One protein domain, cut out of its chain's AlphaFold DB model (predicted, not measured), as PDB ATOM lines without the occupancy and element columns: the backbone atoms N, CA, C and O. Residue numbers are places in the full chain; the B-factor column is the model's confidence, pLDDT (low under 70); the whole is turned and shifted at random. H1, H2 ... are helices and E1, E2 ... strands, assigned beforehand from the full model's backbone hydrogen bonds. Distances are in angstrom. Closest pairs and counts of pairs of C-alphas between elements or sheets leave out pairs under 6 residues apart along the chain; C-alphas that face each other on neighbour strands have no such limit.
ATOM      1  N   GLU A  58     196.544 167.395 335.883       88.19
ATOM      2  CA  GLU A  58     196.620 166.420 334.793       88.19
ATOM      3  C   GLU A  58     195.248 166.178 334.144       88.19
ATOM      4  O   GLU A  58     195.165 165.841 332.967       88.19
ATOM      5  N   CYS A  59     194.158 166.420 334.881       87.94
ATOM      6  CA  CYS A  59     192.785 166.230 334.418       87.94
ATOM      7  C   CYS A  59     192.400 167.122 333.238       87.94
ATOM      8  O   CYS A  59     191.508 166.773 332.456       87.94
ATOM      9  N   PHE A  60     193.040 168.286 333.136       91.69
ATOM     10  CA  PHE A  60     192.726 169.278 332.118       91.69
ATOM     11  C   PHE A  60     193.366 168.946 330.767       91.69
ATOM     12  O   PHE A  60     192.847 169.362 329.735       91.69
ATOM     13  N   PHE A  61     194.435 168.150 330.748       93.56
ATOM     14  CA  PHE A  61     195.109 167.730 329.520       93.56
ATOM     15  C   PHE A  61     194.394 166.541 328.881       93.56
ATOM     16  O   PHE A  61     193.679 165.799 329.550       93.56
ATOM     17  N   SER A  62     194.537 166.398 327.568       93.06
ATOM     18  CA  SER A  62     193.839 165.381 326.777       93.06
ATOM     19  C   SER A  62     194.811 164.690 325.841       93.06
ATOM     20  O   SER A  62     195.773 165.312 325.391       93.06
ATOM     21  N   GLU A  63     194.543 163.427 325.530       90.94
ATOM     22  CA  GLU A  63     195.419 162.623 324.673       90.94
ATOM     23  C   GLU A  63     195.043 162.729 323.195       90.94
ATOM     24  O   GLU A  63     195.884 162.501 322.330       90.94
ATOM     25  N   ASN A  64     193.794 163.101 322.896       93.12
ATOM     26  CA  ASN A  64     193.290 163.261 321.535       93.12
ATOM     27  C   ASN A  64     192.403 164.505 321.381       93.12
ATOM     28  O   ASN A  64     191.850 165.039 322.349       93.12
ATOM     29  N   TYR A  65     192.310 164.999 320.144       94.19
ATOM     30  CA  TYR A  65     191.612 166.242 319.808       94.19
ATOM     31  C   TYR A  65     190.166 166.257 320.299       94.19
ATOM     32  O   TYR A  65     189.681 167.267 320.807       94.19
ATOM     33  N   TYR A  66     189.461 165.143 320.148       92.56
ATOM     34  CA  TYR A  66     188.046 165.111 320.451       92.56
ATOM     35  C   TYR A  66     187.764 165.157 321.955       92.56
ATOM     36  O   TYR A  66     186.795 165.793 322.373       92.56
ATOM     37  N   GLU A  67     188.621 164.535 322.768       92.50
ATOM     38  CA  GLU A  67     188.600 164.675 324.224       92.50
ATOM     39  C   GLU A  67     188.870 166.133 324.616       92.50
ATOM     40  O   GLU A  67     188.094 166.717 325.376       92.50
ATOM     41  N   ALA A  68     189.905 166.746 324.031       95.25
ATOM     42  CA  ALA A  68     190.250 168.149 324.255       95.25
ATOM     43  C   ALA A  68     189.065 169.077 323.926       95.25
ATOM     44  O   ALA A  68     188.661 169.911 324.739       95.25
ATOM     45  N   ARG A  69     188.430 168.855 322.769       95.81
ATOM     46  CA  ARG A  69     187.230 169.573 322.328       95.81
ATOM     47  C   ARG A  69     186.071 169.387 323.297       95.81
ATOM     48  O   ARG A  69     185.418 170.362 323.670       95.81
ATOM     49  N   ALA A  70     185.787 168.151 323.696       93.81
ATOM     50  CA  ALA A  70     184.690 167.854 324.608       93.81
ATOM     51  C   ALA A  70     184.890 168.545 325.966       93.81
ATOM     52  O   ALA A  70     183.953 169.171 326.468       93.81
ATOM     53  N   LYS A  71     186.109 168.500 326.526       93.62
ATOM     54  CA  LYS A  71     186.452 169.192 327.778       93.62
ATOM     55  C   LYS A  71     186.299 170.701 327.653       93.62
ATOM     56  O   LYS A  71     185.623 171.295 328.492       93.62
ATOM     57  N   PHE A  72     186.854 171.302 326.600       96.81
ATOM     58  CA  PHE A  72     186.750 172.738 326.356       96.81
ATOM     59  C   PHE A  72     185.287 173.190 326.281       96.81
ATOM     60  O   PHE A  72     184.882 174.093 327.011       96.81
ATOM     61  N   ARG A  73     184.467 172.520 325.458       96.44
ATOM     62  CA  ARG A  73     183.041 172.849 325.299       96.44
ATOM     63  C   ARG A  73     182.264 172.691 326.606       96.44
ATOM     64  O   ARG A  73     181.475 173.571 326.948       96.44
ATOM     65  N   ARG A  74     182.498 171.596 327.343       94.31
ATOM     66  CA  ARG A  74     181.861 171.338 328.645       94.31
ATOM     67  C   ARG A  74     182.191 172.450 329.638       94.31
ATOM     68  O   ARG A  74     181.277 173.088 330.147       94.31
ATOM     69  N   LEU A  75     183.476 172.725 329.854       94.12
ATOM     70  CA  LEU A  75     183.927 173.710 330.838       94.12
ATOM     71  C   LEU A  75     183.531 175.137 330.452       94.12
ATOM     72  O   LEU A  75     183.146 175.912 331.321       94.12
ATOM     73  N   ALA A  76     183.550 175.483 329.161       96.56
ATOM     74  CA  ALA A  76     183.044 176.767 328.684       96.56
ATOM     75  C   ALA A  76     181.544 176.933 328.973       96.56
ATOM     76  O   ALA A  76     181.125 177.976 329.477       96.56
ATOM     77  N   SER A  77     180.744 175.896 328.701       95.00
ATOM     78  CA  SER A  77     179.306 175.913 328.981       95.00
ATOM     79  C   SER A  77     179.015 175.988 330.480       95.00
ATOM     80  O   SER A  77     178.161 176.769 330.890       95.00
ATOM     81  N   GLU A  78     179.714 175.206 331.305       90.44
ATOM     82  CA  GLU A  78     179.562 175.222 332.767       90.44
ATOM     83  C   GLU A  78     179.997 176.569 333.365       90.44
ATOM     84  O   GLU A  78     179.368 177.077 334.291       90.44
ATOM     85  N   ALA A  79     181.021 177.203 332.793       92.94
ATOM     86  CA  ALA A  79     181.452 178.551 333.154       92.94
ATOM     87  C   ALA A  79     180.487 179.662 332.680       92.94
ATOM     88  O   ALA A  79     180.677 180.839 333.017       92.94
ATOM     89  N   GLY A  80     179.441 179.314 331.923       94.69
ATOM     90  CA  GLY A  80     178.442 180.247 331.405       94.69
ATOM     91  C   GLY A  80     178.976 181.169 330.306       94.69
ATOM     92  O   GLY A  80     178.557 182.324 330.232       94.69
ATOM     93  N   LEU A  81     179.939 180.703 329.503       96.81
ATOM     94  CA  LEU A  81     180.441 181.434 328.337       96.81
ATOM     95  C   LEU A  81     179.561 181.176 327.106       96.81
ATOM     96  O   LEU A  81     178.994 180.098 326.932       96.81
ATOM     97  N   GLU A  82     179.487 182.166 326.216       97.69
ATOM     98  CA  GLU A  82     178.884 182.012 324.889       97.69
ATOM     99  C   GLU A  82     179.798 181.129 324.029       97.69
ATOM    100  O   GLU A  82     180.954 181.481 323.807       97.69
ATOM    101  N   LEU A  83     179.284 180.000 323.535       97.88
ATOM    102  CA  LEU A  83     180.032 179.074 322.684       97.88
ATOM    103  C   LEU A  83     179.621 179.226 321.212       97.88
ATOM    104  O   LEU A  83     178.435 179.290 320.880       97.88
ATOM    105  N   ARG A  84     180.610 179.263 320.323       97.81
ATOM    106  CA  ARG A  84     180.463 179.216 318.863       97.81
ATOM    107  C   ARG A  84     181.380 178.136 318.305       97.81
ATOM    108  O   ARG A  84     182.475 177.952 318.821       97.81
ATOM    109  N   SER A  85     180.961 177.465 317.242       96.00
ATOM    110  CA  SER A  85     181.757 176.435 316.575       96.00
ATOM    111  C   SER A  85     181.802 176.732 315.085       96.00
ATOM    112  O   SER A  85     180.762 177.000 314.484       96.00
ATOM    113  N   PHE A  86     182.996 176.694 314.508       95.06
ATOM    114  CA  PHE A  86     183.239 176.894 313.085       95.06
ATOM    115  C   PHE A  86     183.826 175.611 312.516       95.06
ATOM    116  O   PHE A  86     184.853 175.139 313.001       95.06
ATOM    117  N   GLU A  87     183.152 175.030 311.532       92.12
ATOM    118  CA  GLU A  87     183.622 173.822 310.861       92.12
ATOM    119  C   GLU A  87     184.882 174.121 310.040       92.12
ATOM    120  O   GLU A  87     184.969 175.144 309.358       92.12
ATOM    121  N   VAL A  88     185.865 173.230 310.132       88.31
ATOM    122  CA  VAL A  88     187.092 173.250 309.337       88.31
ATOM    123  C   VAL A  88     187.040 172.040 308.418       88.31
ATOM    124  O   VAL A  88     187.340 170.919 308.826       88.31
ATOM    125  N   VAL A  89     186.602 172.275 307.183       79.81
ATOM    126  CA  VAL A  89     186.419 171.217 306.189       79.81
ATOM    127  C   VAL A  89     187.762 170.924 305.522       79.81
ATOM    128  O   VAL A  89     188.336 171.833 304.916       79.81
ATOM    129  N   PRO A  90     188.278 169.686 305.602       73.00
ATOM    130  CA  PRO A  90     189.489 169.336 304.885       73.00
ATOM    131  C   PRO A  90     189.239 169.338 303.360       73.00
ATOM    132  O   PRO A  90     188.152 168.959 302.917       73.00
ATOM    133  N   PRO A  91     190.243 169.691 302.538       68.75
ATOM    134  CA  PRO A  91     190.182 169.721 301.075       68.75
ATOM    135  C   PRO A  91     189.739 168.400 300.452       68.75
ATOM    136  O   PRO A  91     189.120 168.388 299.392       68.75
ATOM    137  N   SER A  92     190.020 167.280 301.124       67.00
ATOM    138  CA  SER A  92     189.560 165.954 300.718       67.00
ATOM    139  C   SER A  92     188.035 165.841 300.667       67.00
ATOM    140  O   SER A  92     187.533 164.908 300.049       67.00
ATOM    141  N   GLY A  93     187.284 166.702 301.365       65.88
ATOM    142  CA  GLY A  93     185.832 166.581 301.559       65.88
ATOM    143  C   GLY A  93     185.408 165.358 302.391       65.88
ATOM    144  O   GLY A  93     184.264 165.271 302.824       65.88
ATOM    145  N   TYR A  94     186.337 164.434 302.642       51.72
ATOM    146  CA  TYR A  94     186.210 163.263 303.495       51.72
ATOM    147  C   TYR A  94     187.051 163.473 304.755       51.72
ATOM    148  O   TYR A  94     188.265 163.674 304.667       51.72
ATOM    149  N   GLY A  95     186.419 163.415 305.923       57.19
ATOM    150  CA  GLY A  95     187.082 163.570 307.212       57.19
ATOM    151  C   GLY A  95     186.074 163.704 308.346       57.19
ATOM    152  O   GLY A  95     184.895 163.968 308.112       57.19
ATOM    153  N   ASP A  96     186.539 163.486 309.571       64.81
ATOM    154  CA  ASP A  96     185.739 163.752 310.763       64.81
ATOM    155  C   ASP A  96     185.403 165.254 310.867       64.81
ATOM    156  O   ASP A  96     186.160 166.106 310.408       64.81
ATOM    157  N   GLU A  97     184.272 165.584 311.495       81.88
ATOM    158  CA  GLU A  97     183.817 166.966 311.706       81.88
ATOM    159  C   GLU A  97     184.793 167.714 312.638       81.88
ATOM    160  O   GLU A  97     184.681 167.655 313.872       81.88
ATOM    161  N   TYR A  98     185.784 168.391 312.054       90.75
ATOM    162  CA  TYR A  98     186.737 169.240 312.763       90.75
ATOM    163  C   TYR A  98     186.144 170.622 312.983       90.75
ATOM    164  O   TYR A  98     185.555 171.225 312.092       90.75
ATOM    165  N   THR A  99     186.321 171.151 314.186       94.88
ATOM    166  CA  THR A  99     185.788 172.457 314.560       94.88
ATOM    167  C   THR A  99     186.819 173.306 315.278       94.88
ATOM    168  O   THR A  99     187.549 172.830 316.154       94.88
ATOM    169  N   MET A 100     186.810 174.592 314.948       97.56
ATOM    170  CA  MET A 100     187.346 175.652 315.780       97.56
ATOM    171  C   MET A 100     186.229 176.149 316.700       97.56
ATOM    172  O   MET A 100     185.243 176.737 316.257       97.56
ATOM    173  N   ASP A 101     186.365 175.887 317.991       98.06
ATOM    174  CA  ASP A 101     185.423 176.278 319.029       98.06
ATOM    175  C   ASP A 101     185.876 177.565 319.717       98.06
ATOM    176  O   ASP A 101     187.021 177.701 320.139       98.06
ATOM    177  N   VAL A 102     184.963 178.520 319.842       98.69
ATOM    178  CA  VAL A 102     185.213 179.839 320.413       98.69
ATOM    179  C   VAL A 102     184.304 180.042 321.617       98.69
ATOM    180  O   VAL A 102     183.083 180.041 321.475       98.69
ATOM    181  N   ALA A 103     184.897 180.228 322.795       98.56
ATOM    182  CA  ALA A 103     184.181 180.535 324.030       98.56
ATOM    183  C   ALA A 103     184.385 182.006 324.410       98.56
ATOM    184  O   ALA A 103     185.519 182.483 324.483       98.56
ATOM    185  N   ILE A 104     183.294 182.729 324.659       97.88
ATOM    186  CA  ILE A 104     183.296 184.178 324.867       97.88
ATOM    187  C   ILE A 104     182.705 184.504 326.239       97.88
ATOM    188  O   ILE A 104     181.532 184.237 326.508       97.88
ATOM    189  N   LEU A 105     183.505 185.138 327.097       95.12
ATOM    190  CA  LEU A 105     183.036 185.788 328.316       95.12
ATOM    191  C   LEU A 105     182.877 187.281 328.046       95.12
ATOM    192  O   LEU A 105     183.855 187.983 327.782       95.12
ATOM    193  N   ARG A 106     181.640 187.773 328.111       92.62
ATOM    194  CA  ARG A 106     181.352 189.206 328.002       92.62
ATOM    195  C   ARG A 106     181.725 189.931 329.305       92.62
ATOM    196  O   ARG A 106     181.689 189.299 330.362       92.62
ATOM    197  N   PRO A 107     182.053 191.235 329.241       89.06
ATOM    198  CA  PRO A 107     182.277 192.036 330.436       89.06
ATOM    199  C   PRO A 107     181.078 191.947 331.386       89.06
ATOM    200  O   PRO A 107     179.930 192.001 330.940       89.06
ATOM    201  N   THR A 108     181.341 191.820 332.684       83.06
ATOM    202  CA  THR A 108     180.302 191.874 333.726       83.06
ATOM    203  C   THR A 108     180.061 193.303 334.203       83.06
ATOM    204  O   THR A 108     179.007 193.596 334.758       83.06
ATOM    205  N   GLU A 109     181.033 194.191 333.984       77.06
ATOM    206  CA  GLU A 109     181.008 195.593 334.392       77.06
ATOM    207  C   GLU A 109     181.656 196.482 333.321       77.06
ATOM    208  O   GLU A 109     182.541 196.055 332.578       77.06
ATOM    209  N   GLY A 110     181.236 197.749 333.265       70.44
ATOM    210  CA  GLY A 110     181.760 198.733 332.318       70.44
ATOM    211  C   GLY A 110     181.125 198.673 330.919       70.44
ATOM    212  O   GLY A 110     180.311 197.799 330.617       70.44
ATOM    213  N   PRO A 111     181.443 199.647 330.046       67.44
ATOM    214  CA  PRO A 111     180.869 199.713 328.707       67.44
ATOM    215  C   PRO A 111     181.338 198.531 327.853       67.44
ATOM    216  O   PRO A 111     182.505 198.142 327.902       67.44
ATOM    217  N   SER A 112     180.454 198.011 326.997       64.00
ATOM    218  CA  SER A 112     180.739 196.878 326.097       64.00
ATOM    219  C   SER A 112     181.913 197.116 325.125       64.00
ATOM    220  O   SER A 112     182.373 196.172 324.488       64.00
ATOM    221  N   SER A 113     182.401 198.354 324.994       63.81
ATOM    222  CA  SER A 113     183.514 198.765 324.125       63.81
ATOM    223  C   SER A 113     184.897 198.654 324.774       63.81
ATOM    224  O   SER A 113     185.886 199.122 324.216       63.81
ATOM    225  N   SER A 114     185.001 198.051 325.955       72.88
ATOM    226  CA  SER A 114     186.216 198.098 326.767       72.88
ATOM    227  C   SER A 114     187.386 197.259 326.225       72.88
ATOM    228  O   SER A 114     188.479 197.340 326.770       72.88
ATOM    229  N   GLY A 115     187.240 196.558 325.097       86.62
ATOM    230  CA  GLY A 115     188.309 195.809 324.425       86.62
ATOM    231  C   GLY A 115     188.256 194.308 324.712       86.62
ATOM    232  O   GLY A 115     187.436 193.841 325.508       86.62
ATOM    233  N   SER A 116     189.116 193.541 324.039       92.56
ATOM    234  CA  SER A 116     189.136 192.078 324.137       92.56
ATOM    235  C   SER A 116     190.525 191.526 324.444       92.56
ATOM    236  O   SER A 116     191.539 192.122 324.086       92.56
ATOM    237  N   VAL A 117     190.549 190.384 325.125       95.19
ATOM    238  CA  VAL A 117     191.723 189.523 325.274       95.19
ATOM    239  C   VAL A 117     191.411 188.226 324.546       95.19
ATOM    240  O   VAL A 117     190.435 187.555 324.880       95.19
ATOM    241  N   VAL A 118     192.230 187.886 323.555       97.06
ATOM    242  CA  VAL A 118     192.092 186.650 322.783       97.06
ATOM    243  C   VAL A 118     193.167 185.669 323.233       97.06
ATOM    244  O   VAL A 118     194.351 185.994 323.224       97.06
ATOM    245  N   HIS A 119     192.754 184.471 323.633       97.88
ATOM    246  CA  HIS A 119     193.631 183.388 324.049       97.88
ATOM    247  C   HIS A 119     193.401 182.171 323.149       97.88
ATOM    248  O   HIS A 119     192.412 181.445 323.287       97.88
ATOM    249  N   THR A 120     194.308 181.958 322.205       97.56
ATOM    250  CA  THR A 120     194.230 180.869 321.230       97.56
ATOM    251  C   THR A 120     195.074 179.674 321.661       97.56
ATOM    252  O   THR A 120     196.069 179.815 322.371       97.56
ATOM    253  N   SER A 121     194.682 178.482 321.216       97.69
ATOM    254  CA  SER A 121     195.479 177.263 321.331       97.69
ATOM    255  C   SER A 121     195.600 176.570 319.975       97.69
ATOM    256  O   SER A 121     194.759 176.740 319.089       97.69
ATOM    257  N   GLY A 122     196.682 175.808 319.806       96.75
ATOM    258  CA  GLY A 122     196.864 174.917 318.664       96.75
ATOM    259  C   GLY A 122     196.990 175.618 317.316       96.75
ATOM    260  O   GLY A 122     196.418 175.136 316.351       96.75
ATOM    261  N   VAL A 123     197.713 176.742 317.223       97.06
ATOM    262  CA  VAL A 123     198.166 177.265 315.911       97.06
ATOM    263  C   VAL A 123     199.075 176.229 315.247       97.06
ATOM    264  O   VAL A 123     198.901 175.877 314.082       97.06
ATOM    265  N   HIS A 124     199.994 175.677 316.038       97.44
ATOM    266  CA  HIS A 124     200.631 174.403 315.753       97.44
ATOM    267  C   HIS A 124     199.785 173.305 316.360       97.44
ATOM    268  O   HIS A 124     199.621 173.248 317.577       97.44
ATOM    269  N   GLY A 125     199.214 172.462 315.504       96.56
ATOM    270  CA  GLY A 125     198.188 171.514 315.917       96.56
ATOM    271  C   GLY A 125     198.627 170.634 317.087       96.56
ATOM    272  O   GLY A 125     197.996 170.654 318.133       96.56
ATOM    273  N   VAL A 126     199.768 169.953 316.983       96.88
ATOM    274  CA  VAL A 126     200.291 169.078 318.053       96.88
ATOM    275  C   VAL A 126     200.511 169.789 319.400       96.88
ATOM    276  O   VAL A 126     200.352 169.189 320.458       96.88
ATOM    277  N   GLU A 127     200.813 171.087 319.396       97.69
ATOM    278  CA  GLU A 127     201.007 171.884 320.616       97.69
ATOM    279  C   GLU A 127     199.667 172.317 321.241       97.69
ATOM    280  O   GLU A 127     199.600 172.745 322.397       97.69
ATOM    281  N   GLY A 128     198.571 172.154 320.493       97.25
ATOM    282  CA  GLY A 128     197.209 172.431 320.928       97.25
ATOM    283  C   GLY A 128     196.783 171.628 322.151       97.25
ATOM    284  O   GLY A 128     195.980 172.129 322.926       97.25
ATOM    285  N   TYR A 129     197.356 170.446 322.401       97.50
ATOM    286  CA  TYR A 129     197.061 169.658 323.605       97.50
ATOM    287  C   TYR A 129     197.467 170.376 324.893       97.50
ATOM    288  O   TYR A 129     196.692 170.435 325.849       97.50
ATOM    289  N   ALA A 130     198.657 170.982 324.899       97.06
ATOM    290  CA  ALA A 130     199.135 171.747 326.041       97.06
ATOM    291  C   ALA A 130     198.312 173.031 326.227       97.06
ATOM    292  O   ALA A 130     197.845 173.321 327.330       97.06
ATOM    293  N   GLY A 131     198.075 173.768 325.136       97.56
ATOM    294  CA  GLY A 131     197.265 174.990 325.162       97.56
ATOM    295  C   GLY A 131     195.808 174.741 325.569       97.56
ATOM    296  O   GLY A 131     195.251 175.499 326.360       97.56
ATOM    297  N   SER A 132     195.205 173.650 325.093       97.81
ATOM    298  CA  SER A 132     193.853 173.223 325.462       97.81
ATOM    299  C   SER A 132     193.747 172.892 326.948       97.81
ATOM    300  O   SER A 132     192.798 173.322 327.603       97.81
ATOM    301  N   GLY A 133     194.746 172.208 327.517       96.69
ATOM    302  CA  GLY A 133     194.782 171.933 328.954       96.69
ATOM    303  C   GLY A 133     194.808 173.207 329.798       96.69
ATOM    304  O   GLY A 133     194.038 173.340 330.749       96.69
ATOM    305  N   ILE A 134     195.614 174.196 329.400       97.88
ATOM    306  CA  ILE A 134     195.658 175.510 330.059       97.88
ATOM    307  C   ILE A 134     194.306 176.229 329.944       97.88
ATOM    308  O   ILE A 134     193.796 176.742 330.941       97.88
ATOM    309  N   GLN A 135     193.697 176.232 328.754       98.06
ATOM    310  CA  GLN A 135     192.362 176.800 328.537       98.06
ATOM    311  C   GLN A 135     191.313 176.135 329.433       98.06
ATOM    312  O   GLN A 135     190.563 176.831 330.113       98.06
ATOM    313  N   CYS A 136     191.285 174.803 329.480       96.75
ATOM    314  CA  CYS A 136     190.362 174.043 330.317       96.75
ATOM    315  C   CYS A 136     190.538 174.386 331.804       96.75
ATOM    316  O   CYS A 136     189.548 174.628 332.494       96.75
ATOM    317  N   TYR A 137     191.778 174.486 332.290       95.94
ATOM    318  CA  TYR A 137     192.050 174.916 333.662       95.94
ATOM    319  C   TYR A 137     191.480 176.313 333.948       95.94
ATOM    320  O   TYR A 137     190.776 176.504 334.939       95.94
ATOM    321  N   ILE A 138     191.723 177.289 333.067       96.38
ATOM    322  CA  ILE A 138     191.207 178.658 333.223       96.38
ATOM    323  C   ILE A 138     189.672 178.677 333.215       96.38
ATOM    324  O   ILE A 138     189.066 179.365 334.037       96.38
ATOM    325  N   LEU A 139     189.031 177.913 332.327       96.06
ATOM    326  CA  LEU A 139     187.571 177.819 332.262       96.06
ATOM    327  C   LEU A 139     186.977 177.247 333.558       96.06
ATOM    328  O   LEU A 139     185.988 177.785 334.053       96.06
ATOM    329  N   ASP A 140     187.604 176.233 334.163       93.88
ATOM    330  CA  ASP A 140     187.184 175.731 335.479       93.88
ATOM    331  C   ASP A 140     187.341 176.789 336.584       93.88
ATOM    332  O   ASP A 140     186.449 176.953 337.417       93.88
ATOM    333  N   GLN A 141     188.423 177.576 336.568       92.75
ATOM    334  CA  GLN A 141     188.581 178.688 337.515       92.75
ATOM    335  C   GLN A 141     187.466 179.733 337.358       92.75
ATOM    336  O   GLN A 141     186.939 180.222 338.358       92.75
ATOM    337  N   ILE A 142     187.069 180.048 336.119       94.12
ATOM    338  CA  ILE A 142     185.955 180.964 335.836       94.12
ATOM    339  C   ILE A 142     184.631 180.378 336.342       94.12
ATOM    340  O   ILE A 142     183.875 181.088 337.009       94.12
ATOM    341  N   ARG A 143     184.360 179.091 336.077       93.19
ATOM    342  CA  ARG A 143     183.178 178.370 336.580       93.19
ATOM    343  C   ARG A 143     183.066 178.487 338.099       93.19
ATOM    344  O   ARG A 143     182.043 178.938 338.606       93.19
ATOM    345  N   ARG A 144     184.141 178.166 338.821       90.75
ATOM    346  CA  ARG A 144     184.183 178.237 340.292       90.75
ATOM    347  C   ARG A 144     184.010 179.658 340.810       90.75
ATOM    348  O   ARG A 144     183.211 179.897 341.707       90.75
ATOM    349  N   ALA A 145     184.710 180.625 340.215       91.38
ATOM    350  CA  ALA A 145     184.550 182.029 340.581       91.38
ATOM    351  C   ALA A 145     183.103 182.508 340.388       91.38
ATOM    352  O   ALA A 145     182.615 183.300 341.191       91.38
ATOM    353  N   ARG A 146     182.399 182.021 339.359       91.19
ATOM    354  CA  ARG A 146     180.978 182.316 339.141       91.19
ATOM    355  C   ARG A 146     180.090 181.695 340.218       91.19
ATOM    356  O   ARG A 146     179.259 182.406 340.771       91.19
ATOM    357  N   GLU A 147     180.266 180.408 340.513       89.38
ATOM    358  CA  GLU A 147     179.502 179.691 341.549       89.38
ATOM    359  C   GLU A 147     179.654 180.340 342.929       89.38
ATOM    360  O   GLU A 147     178.693 180.442 343.686       89.38
ATOM    361  N   GLU A 148     180.848 180.848 343.226       92.12
ATOM    362  CA  GLU A 148     181.167 181.531 344.480       92.12
ATOM    363  C   GLU A 148     180.775 183.025 344.482       92.12
ATOM    364  O   GLU A 148     181.052 183.733 345.447       92.12
ATOM    365  N   GLY A 149     180.167 183.540 343.404       89.44
ATOM    366  CA  GLY A 149     179.770 184.951 343.292       89.44
ATOM    367  C   GLY A 149     180.941 185.940 343.195       89.44
ATOM    368  O   GLY A 149     180.764 187.134 343.418       89.44
ATOM    369  N   ARG A 150     182.144 185.460 342.860       88.56
ATOM    370  CA  ARG A 150     183.388 186.242 342.740       88.56
ATOM    371  C   ARG A 150     183.698 186.696 341.314       88.56
ATOM    372  O   ARG A 150     184.709 187.361 341.093       88.56
ATOM    373  N   LEU A 151     182.868 186.332 340.337       85.62
ATOM    374  CA  LEU A 151     183.015 186.751 338.943       85.62
ATOM    375  C   LEU A 151     182.452 188.172 338.739       85.62
ATOM    376  O   LEU A 151     181.439 188.357 338.071       85.62
ATOM    377  N   ALA A 152     183.097 189.158 339.360       79.81
ATOM    378  CA  ALA A 152     182.782 190.585 339.258       79.81
ATOM    379  C   ALA A 152     184.008 191.372 338.760       79.81
ATOM    380  O   ALA A 152     185.123 190.847 338.733       79.81
ATOM    381  N   GLY A 153     183.812 192.623 338.337       79.81
ATOM    382  CA  GLY A 153     184.908 193.489 337.881       79.81
ATOM    383  C   GLY A 153     185.580 193.093 336.557       79.81
ATOM    384  O   GLY A 153     186.638 193.634 336.225       79.81
ATOM    385  N   ILE A 154     185.007 192.171 335.771       84.06
ATOM    386  CA  ILE A 154     185.552 191.828 334.449       84.06
ATOM    387  C   ILE A 154     185.145 192.913 333.457       84.06
ATOM    388  O   ILE A 154     184.044 192.899 332.912       84.06
ATOM    389  N   GLY A 155     186.063 193.846 333.216       87.44
ATOM    390  CA  GLY A 155     185.878 194.966 332.293       87.44
ATOM    391  C   GLY A 155     186.399 194.727 330.876       87.44
ATOM    392  O   GLY A 155     186.706 195.695 330.197       87.44
ATOM    393  N   LYS A 156     186.612 193.481 330.435       90.44
ATOM    394  CA  LYS A 156     187.088 193.139 329.077       90.44
ATOM    395  C   LYS A 156     186.356 191.902 328.570       90.44
ATOM    396  O   LYS A 156     185.976 191.047 329.363       90.44
ATOM    397  N   THR A 157     186.195 191.782 327.253       93.62
ATOM    398  CA  THR A 157     185.725 190.521 326.657       93.62
ATOM    399  C   THR A 157     186.878 189.522 326.649       93.62
ATOM    400  O   THR A 157     187.939 189.838 326.113       93.62
ATOM    401  N   LEU A 158     186.690 188.326 327.201       95.31
ATOM    402  CA  LEU A 158     187.661 187.237 327.064       95.31
ATOM    403  C   LEU A 158     187.184 186.292 325.964       95.31
ATOM    404  O   LEU A 158     186.039 185.846 325.993       95.31
ATOM    405  N   VAL A 159     188.052 185.999 325.003       97.81
ATOM    406  CA  VAL A 159     187.769 185.102 323.881       97.81
ATOM    407  C   VAL A 159     188.782 183.972 323.906       97.81
ATOM    408  O   VAL A 159     189.977 184.207 323.752       97.81
ATOM    409  N   PHE A 160     188.316 182.742 324.076       98.69
ATOM    410  CA  PHE A 160     189.141 181.543 323.989       98.69
ATOM    411  C   PHE A 160     188.880 180.848 322.659       98.69
ATOM    412  O   PHE A 160     187.721 180.634 322.319       98.69
ATOM    413  N   VAL A 161     189.934 180.484 321.929       98.56
ATOM    414  CA  VAL A 161     189.834 179.770 320.645       98.56
ATOM    415  C   VAL A 161     190.504 178.404 320.782       98.56
ATOM    416  O   VAL A 161     191.713 178.338 321.011       98.56
ATOM    417  N   HIS A 162     189.719 177.336 320.656       97.75
ATOM    418  CA  HIS A 162     190.112 175.933 320.769       97.75
ATOM    419  C   HIS A 162     189.635 175.137 319.542       97.75
ATOM    420  O   HIS A 162     188.461 174.819 319.406       97.75
ATOM    421  N   ALA A 163     190.487 174.715 318.631       95.38
ATOM    422  CA  ALA A 163     191.858 175.149 318.435       95.38
ATOM    423  C   ALA A 163     191.968 175.741 317.033       95.38
ATOM    424  O   ALA A 163     191.121 175.482 316.181       95.38
ATOM    425  N   VAL A 164     192.997 176.554 316.806       97.12
ATOM    426  CA  VAL A 164     193.191 177.250 315.527       97.12
ATOM    427  C   VAL A 164     193.432 176.258 314.383       97.12
ATOM    428  O   VAL A 164     192.918 176.454 313.287       97.12
ATOM    429  N   ASN A 165     194.163 175.174 314.647       96.38
ATOM    430  CA  ASN A 165     194.449 174.098 313.705       96.38
ATOM    431  C   ASN A 165     193.908 172.753 314.233       96.38
ATOM    432  O   ASN A 165     194.681 171.932 314.749       96.38
ATOM    433  N   PRO A 166     192.587 172.506 314.146       95.69
ATOM    434  CA  PRO A 166     192.005 171.262 314.640       95.69
ATOM    435  C   PRO A 166     192.491 170.049 313.831       95.69
ATOM    436  O   PRO A 166     192.732 168.998 314.420       95.69
ATOM    437  N   TYR A 167     192.742 170.208 312.525       94.38
ATOM    438  CA  TYR A 167     193.352 169.166 311.696       94.38
ATOM    439  C   TYR A 167     194.718 168.744 312.249       94.38
ATOM    440  O   TYR A 167     194.958 167.571 312.533       94.38
ATOM    441  N   GLY A 168     195.615 169.705 312.473       95.12
ATOM    442  CA  GLY A 168     196.941 169.423 313.006       95.12
ATOM    443  C   GLY A 168     196.886 168.766 314.388       95.12
ATOM    444  O   GLY A 168     197.707 167.901 314.672       95.12
ATOM    445  N   MET A 169     195.916 169.120 315.244       96.12
ATOM    446  CA  MET A 169     195.712 168.421 316.521       96.12
ATOM    447  C   MET A 169     195.372 166.946 316.304       96.12
ATOM    448  O   MET A 169     196.045 166.083 316.869       96.12
ATOM    449  N   VAL A 170     194.361 166.655 315.480       94.12
ATOM    450  CA  VAL A 170     193.897 165.285 315.192       94.12
ATOM    451  C   VAL A 170     195.023 164.418 314.641       94.12
ATOM    452  O   VAL A 170     195.171 163.268 315.044       94.12
ATOM    453  N   HIS A 171     195.847 164.986 313.760       93.50
ATOM    454  CA  HIS A 171     196.919 164.267 313.071       93.50
ATOM    455  C   HIS A 171     198.289 164.382 313.760       93.50
ATOM    456  O   HIS A 171     199.285 163.922 313.206       93.50
ATOM    457  N   TYR A 172     198.368 164.992 314.950       95.31
ATOM    458  CA  TYR A 172     199.619 165.259 315.682       95.31
ATOM    459  C   TYR A 172     200.681 165.988 314.841       95.31
ATOM    460  O   TYR A 172     201.877 165.696 314.901       95.31
TER     461      TYR A 172
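Overview. This is residues 58 to 172 of the 225 residues of an uncharacterized protein of Perkinsus olseni (UniProt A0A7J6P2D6). Look for one twisted wall of four strands with two helices, H1 and H2, side by side over one face and the other face bare: two layers, helices on one face of a sheet. The short H3 packs on the first residues of both helices. The 115 printed residues hold H1, E1, E2, E3, H2, E4 and H3 in that order, class mixed, helices and strands; the mixed sheet runs E1, E2, E4, E3. The whole is compact, with a radius of gyration of the C-alphas of 14.6 A and spans of 46 by 32 by 19 A.

Along the chain. Find C-alpha 65 at (191.612, 166.242, 319.808); from there H1 runs 19.8 A to residue 78. Next come E1, residues 82 to 88, 19.6 A, E2, residues 98 to 105, 23.0 A, and E3, residues 116 to 120. H2, residues 125 to 147, spans 32.8 A, with a kink of 29 degrees near residue 132. E4 is residues 157 to 162; H3, residues 166 to 170, ends at (193.897, 165.285, 315.192).

Arrangement. E1 and E2 form an antiparallel hairpin; check N 84 and O 102, 2.8 A. E2 and E4 are antiparallel, with N 103 and O 160 at 2.9 A. E4 and E3 are parallel, with N 119 and O 159 at 2.8 A. E3, H2 and E4 form a strand-helix-strand unit, parallel neighbour strands with a helix between, its crossover right-handed. H1, height 9.4 A over the sheet, and H2, height 9.2 A, touch at a shallow tilt of 17 degrees, the same way, closest at C-alphas 72 and 136, 5.5 A. H3 touches H2 residues 125 to 129 alone, closest at C-alphas 125 and 168, 3.8 A. Every O i to N i+4 pair is within hydrogen-bond range in H1 and H3, and 17 of 19 in H2.

Size, cuts and confidence. The C-alphas farthest apart, Ser 92 and Gly 149, are 47.6 A apart. The printed part has no cut, and no link is long. Confidence is under 70 at residues 91 to 96 and 111 to 113.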